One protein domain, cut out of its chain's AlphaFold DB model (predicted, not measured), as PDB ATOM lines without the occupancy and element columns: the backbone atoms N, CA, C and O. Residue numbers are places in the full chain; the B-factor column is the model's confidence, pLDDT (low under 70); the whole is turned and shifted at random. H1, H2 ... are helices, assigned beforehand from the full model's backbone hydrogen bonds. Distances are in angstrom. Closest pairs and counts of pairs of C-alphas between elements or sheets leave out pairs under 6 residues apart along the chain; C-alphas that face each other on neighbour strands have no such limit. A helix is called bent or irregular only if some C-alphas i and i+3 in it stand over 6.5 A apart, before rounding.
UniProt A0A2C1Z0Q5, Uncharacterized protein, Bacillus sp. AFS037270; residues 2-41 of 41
ATOM      1  N   TRP A   2     194.361  86.036 166.500       74.62
ATOM      2  CA  TRP A   2     193.852  86.333 167.851       74.62
ATOM      3  C   TRP A   2     194.895  86.205 168.981       74.62
ATOM      4  O   TRP A   2     195.031  87.105 169.800       74.62
ATOM      5  N   LYS A   3     195.713  85.140 168.978       73.69
ATOM      6  CA  LYS A   3     196.770  84.932 169.989       73.69
ATOM      7  C   LYS A   3     197.833  86.039 170.029       73.69
ATOM      8  O   LYS A   3     198.331  86.346 171.102       73.69
ATOM      9  N   ALA A   4     198.168  86.638 168.886       77.75
ATOM     10  CA  ALA A   4     199.155  87.717 168.826       77.75
ATOM     11  C   ALA A   4     198.593  89.027 169.401       77.75
ATOM     12  O   ALA A   4     199.299  89.743 170.097       77.75
ATOM     13  N   ILE A   5     197.305  89.291 169.164       79.38
ATOM     14  CA  ILE A   5     196.601  90.471 169.683       79.38
ATOM     15  C   ILE A   5     196.506  90.400 171.208       79.38
ATOM     16  O   ILE A   5     196.840  91.359 171.893       79.38
ATOM     17  N   VAL A   6     196.118  89.239 171.744       78.25
ATOM     18  CA  VAL A   6     196.034  89.030 173.197       78.25
ATOM     19  C   VAL A   6     197.415  89.117 173.857       78.25
ATOM     20  O   VAL A   6     197.519  89.617 174.967       78.25
ATOM     21  N   SER A   7     198.485  88.709 173.167       78.38
ATOM     22  CA  SER A   7     199.863  88.825 173.669       78.38
ATOM     23  C   SER A   7     200.418  90.255 173.662       78.38
ATOM     24  O   SER A   7     201.457  90.491 174.272       78.38
ATOM     25  N   TYR A   8     199.775  91.186 172.951       79.81
ATOM     26  CA  TYR A   8     200.139  92.605 172.954       79.81
ATOM     27  C   TYR A   8     199.454  93.370 174.091       79.81
ATOM     28  O   TYR A   8     199.821  94.509 174.387       79.81
ATOM     29  N   LEU A   9     198.443  92.765 174.725       82.81
ATOM     30  CA  LEU A   9     197.827  93.367 175.890       82.81
ATOM     31  C   LEU A   9     198.858  93.390 177.022       82.81
ATOM     32  O   LEU A   9     199.468  92.357 177.312       82.81
ATOM     33  N   PRO A  10     199.083  94.565 177.633       82.12
ATOM     34  CA  PRO A  10     199.991  94.675 178.755       82.12
ATOM     35  C   PRO A  10     199.544  93.738 179.876       82.12
ATOM     36  O   PRO A  10     198.350  93.462 180.027       82.12
ATOM     37  N   ASP A  11     200.513  93.267 180.663       87.56
ATOM     38  CA  ASP A  11     200.232  92.440 181.831       87.56
ATOM     39  C   ASP A  11     199.147  93.095 182.699       87.56
ATOM     40  O   ASP A  11     199.047  94.327 182.784       87.56
ATOM     41  N   TRP A  12     198.332  92.270 183.355       84.31
ATOM     42  CA  TRP A  12     197.243  92.741 184.208       84.31
ATOM     43  C   TRP A  12     197.718  93.772 185.243       84.31
ATOM     44  O   TRP A  12     197.006  94.736 185.536       84.31
ATOM     45  N   SER A  13     198.953  93.625 185.733       88.56
ATOM     46  CA  SER A  13     199.598  94.587 186.625       88.56
ATOM     47  C   SER A  13     199.776  95.968 185.980       88.56
ATOM     48  O   SER A  13     199.420  96.981 186.583       88.56
ATOM     49  N   VAL A  14     200.251  96.029 184.734       90.19
ATOM     50  CA  VAL A  14     200.478  97.285 183.998       90.19
ATOM     51  C   VAL A  14     199.150  97.969 183.664       90.19
ATOM     52  O   VAL A  14     199.041  99.192 183.777       90.19
ATOM     53  N   PHE A  15     198.120  97.193 183.320       90.12
ATOM     54  CA  PHE A  15     196.772  97.718 183.101       90.12
ATOM     55  C   PHE A  15     196.193  98.350 184.376       90.12
ATOM     56  O   PHE A  15     195.732  99.491 184.348       90.12
ATOM     57  N   MET A  16     196.283  97.646 185.510       92.25
ATOM     58  CA  MET A  16     195.836  98.161 186.808       92.25
ATOM     59  C   MET A  16     196.628  99.391 187.250       92.25
ATOM     60  O   MET A  16     196.047 100.336 187.780       92.25
ATOM     61  N   GLN A  17     197.934  99.426 186.987       93.00
ATOM     62  CA  GLN A  17     198.776 100.571 187.322       93.00
ATOM     63  C   GLN A  17     198.376 101.820 186.525       93.00
ATOM     64  O   GLN A  17     198.235 102.894 187.106       93.00
ATOM     65  N   ALA A  18     198.133 101.687 185.218       92.19
ATOM     66  CA  ALA A  18     197.647 102.788 184.385       92.19
ATOM     67  C   ALA A  18     196.242 103.250 184.812       92.19
ATOM     68  O   ALA A  18     195.981 104.449 184.917       92.19
ATOM     69  N   PHE A  19     195.354 102.306 185.129       92.50
ATOM     70  CA  PHE A  19     194.012 102.593 185.634       92.50
ATOM     71  C   PHE A  19     194.051 103.387 186.947       92.50
ATOM     72  O   PHE A  19     193.395 104.423 187.064       92.50
ATOM     73  N   MET A  20     194.875 102.961 187.909       94.19
ATOM     74  CA  MET A  20     195.092 103.686 189.162       94.19
ATOM     75  C   MET A  20     195.712 105.066 188.916       94.19
ATOM     76  O   MET A  20     195.231 106.048 189.476       94.19
ATOM     77  N   ALA A  21     196.713 105.172 188.040       94.94
ATOM     78  CA  ALA A  21     197.346 106.447 187.699       94.94
ATOM     79  C   ALA A  21     196.362 107.461 187.089       94.94
ATOM     80  O   ALA A  21     196.523 108.660 187.295       94.94
ATOM     81  N   CYS A  22     195.320 107.003 186.387       92.38
ATOM     82  CA  CYS A  22     194.252 107.864 185.881       92.38
ATOM     83  C   CYS A  22     193.178 108.178 186.935       92.38
ATOM     84  O   CYS A  22     192.714 109.316 187.026       92.38
ATOM     85  N   ILE A  23     192.769 107.192 187.735       94.38
ATOM     86  CA  ILE A  23     191.651 107.346 188.676       94.38
ATOM     87  C   ILE A  23     192.045 108.110 189.929       94.38
ATOM     88  O   ILE A  23     191.269 108.946 190.383       94.38
ATOM     89  N   ILE A  24     193.231 107.860 190.481       94.75
ATOM     90  CA  ILE A  24     193.699 108.504 191.712       94.75
ATOM     91  C   ILE A  24     193.673 110.040 191.602       94.75
ATOM     92  O   ILE A  24     193.015 110.665 192.434       94.75
ATOM     93  N   PRO A  25     194.293 110.689 190.594       93.00
ATOM     94  CA  PRO A  25     194.279 112.149 190.511       93.00
ATOM     95  C   PRO A  25     192.872 112.710 190.285       93.00
ATOM     96  O   PRO A  25     192.535 113.757 190.843       93.00
ATOM     97  N   TYR A  26     192.023 112.017 189.519       92.69
ATOM     98  CA  TYR A  26     190.632 112.425 189.324       92.69
ATOM     99  C   TYR A  26     189.818 112.325 190.622       92.69
ATOM    100  O   TYR A  26     189.110 113.267 190.983       92.69
ATOM    101  N   ALA A  27     189.948 111.213 191.349       93.81
ATOM    102  CA  ALA A  27     189.267 110.976 192.615       93.81
ATOM    103  C   ALA A  27     189.687 112.005 193.669       93.81
ATOM    104  O   ALA A  27     188.821 112.607 194.298       93.81
ATOM    105  N   ILE A  28     190.991 112.280 193.794       94.00
ATOM    106  CA  ILE A  28     191.521 113.317 194.687       94.00
ATOM    107  C   ILE A  28     190.965 114.689 194.293       94.00
ATOM    108  O   ILE A  28     190.415 115.394 195.136       94.00
ATOM    109  N   SER A  29     191.030 115.059 193.011       91.50
ATOM    110  CA  SER A  29     190.532 116.362 192.540       91.50
ATOM    111  C   SER A  29     189.042 116.550 192.831       91.50
ATOM    112  O   SER A  29     188.604 117.636 193.212       91.50
ATOM    113  N   ARG A  30     188.247 115.489 192.659       91.62
ATOM    114  CA  ARG A  30     186.811 115.505 192.937       91.62
ATOM    115  C   ARG A  30     186.524 115.556 194.433       91.62
ATOM    116  O   ARG A  30     185.644 116.305 194.836       91.62
ATOM    117  N   PHE A  31     187.281 114.817 195.237       93.94
ATOM    118  CA  PHE A  31     187.157 114.813 196.691       93.94
ATOM    119  C   PHE A  31     187.475 116.187 197.291       93.94
ATOM    120  O   PHE A  31     186.684 116.706 198.068       93.94
ATOM    121  N   PHE A  32     188.562 116.832 196.859       89.75
ATOM    122  CA  PHE A  32     188.908 118.185 197.308       89.75
ATOM    123  C   PHE A  32     187.879 119.236 196.885       89.75
ATOM    124  O   PHE A  32     187.545 120.114 197.676       89.75
ATOM    125  N   LYS A  33     187.343 119.147 195.658       89.00
ATOM    126  CA  LYS A  33     186.229 120.012 195.236       89.00
ATOM    127  C   LYS A  33     184.996 119.815 196.109       89.00
ATOM    128  O   LYS A  33     184.342 120.792 196.445       89.00
ATOM    129  N   TRP A  34     184.694 118.568 196.458       89.50
ATOM    130  CA  TRP A  34     183.539 118.231 197.277       89.50
ATOM    131  C   TRP A  34     183.688 118.753 198.711       89.50
ATOM    132  O   TRP A  34     182.791 119.430 199.192       89.50
ATOM    133  N   ILE A  35     184.856 118.554 199.336       89.06
ATOM    134  CA  ILE A  35     185.169 119.128 200.655       89.06
ATOM    135  C   ILE A  35     185.023 120.648 200.638       89.06
ATOM    136  O   ILE A  35     184.391 121.212 201.522       89.06
ATOM    137  N   ARG A  36     185.584 121.314 199.624       82.31
ATOM    138  CA  ARG A  36     185.525 122.776 199.544       82.31
ATOM    139  C   ARG A  36     184.107 123.302 199.337       82.31
ATOM    140  O   ARG A  36     183.785 124.359 199.853       82.31
ATOM    141  N   GLN A  37     183.265 122.579 198.605       80.75
ATOM    142  CA  GLN A  37     181.862 122.955 198.442       80.75
ATOM    143  C   GLN A  37     181.075 122.828 199.756       80.75
ATOM    144  O   GLN A  37     180.170 123.616 199.980       80.75
ATOM    145  N   THR A  38     181.436 121.879 200.623       77.75
ATOM    146  CA  THR A  38     180.821 121.704 201.950       77.75
ATOM    147  C   THR A  38     181.245 122.769 202.970       77.75
ATOM    148  O   THR A  38     180.526 122.973 203.937       77.75
ATOM    149  N   GLU A  39     182.388 123.440 202.794       67.69
ATOM    150  CA  GLU A  39     182.866 124.482 203.728       67.69
ATOM    151  C   GLU A  39     182.238 125.868 203.471       67.69
ATOM    152  O   GLU A  39     182.221 126.706 204.367       67.69
ATOM    153  N   ASP A  40     181.717 126.107 202.262       60.09
ATOM    154  CA  ASP A  40     181.058 127.363 201.858       60.09
ATOM    155  C   ASP A  40     179.520 127.364 202.112       60.09
ATOM    156  O   ASP A  40     178.859 128.353 201.786       60.09
ATOM    157  N   GLU A  41     178.942 126.291 202.683       51.41
ATOM    158  CA  GLU A  41     177.543 126.217 203.183       51.41
ATOM    159  C   GLU A  41     177.461 126.449 204.702       51.41
ATOM    160  O   GLU A  41     176.573 127.229 205.126       51.41
TER     161      GLU A  41
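This is residues 2 to 41 of the 41 residues of an uncharacterized protein of Bacillus sp. AFS037270 (UniProt A0A2C1Z0Q5). One long helix, H2, makes a rod, and a short helix, H1, sits at one end of it as a small head beyond a brief link, with no contact between the two. The printed part has 40 residues with two named helices, H1 then H2, and no named strand; its class is all helix. It is extended, with a radius of gyration of the C-alphas of 17.4 A and spans of 56 by 15 by 8 A.

H2, residues 12 to 39, and H1, residues 2 to 8, are apart, with no C-alpha of the one within 8 A of the other. The link between them, residues 9 to 11, is tight. Residues 2 to 41 stand free. In H1 every O i to N i+4 pair is within hydrogen-bond range; in H2, 22 of 24 are.

H2 runs 39.9 A from C-alpha 12 at (197.243, 92.741, 184.208) to C-alpha 39 at (182.866, 124.482, 203.728). It is neither bent nor irregular, but only just: C-alphas 22 and 25 are 6.3 A apart. H1 begins with C-alpha 2 at (193.852, 86.333, 167.851).

The two C-alphas farthest apart, those of Lys 3 and Glu 41, are 56.4 A apart. The printed part has no cut. Its mean pLDDT is 85.4, and residues 39 to 41 are under 70.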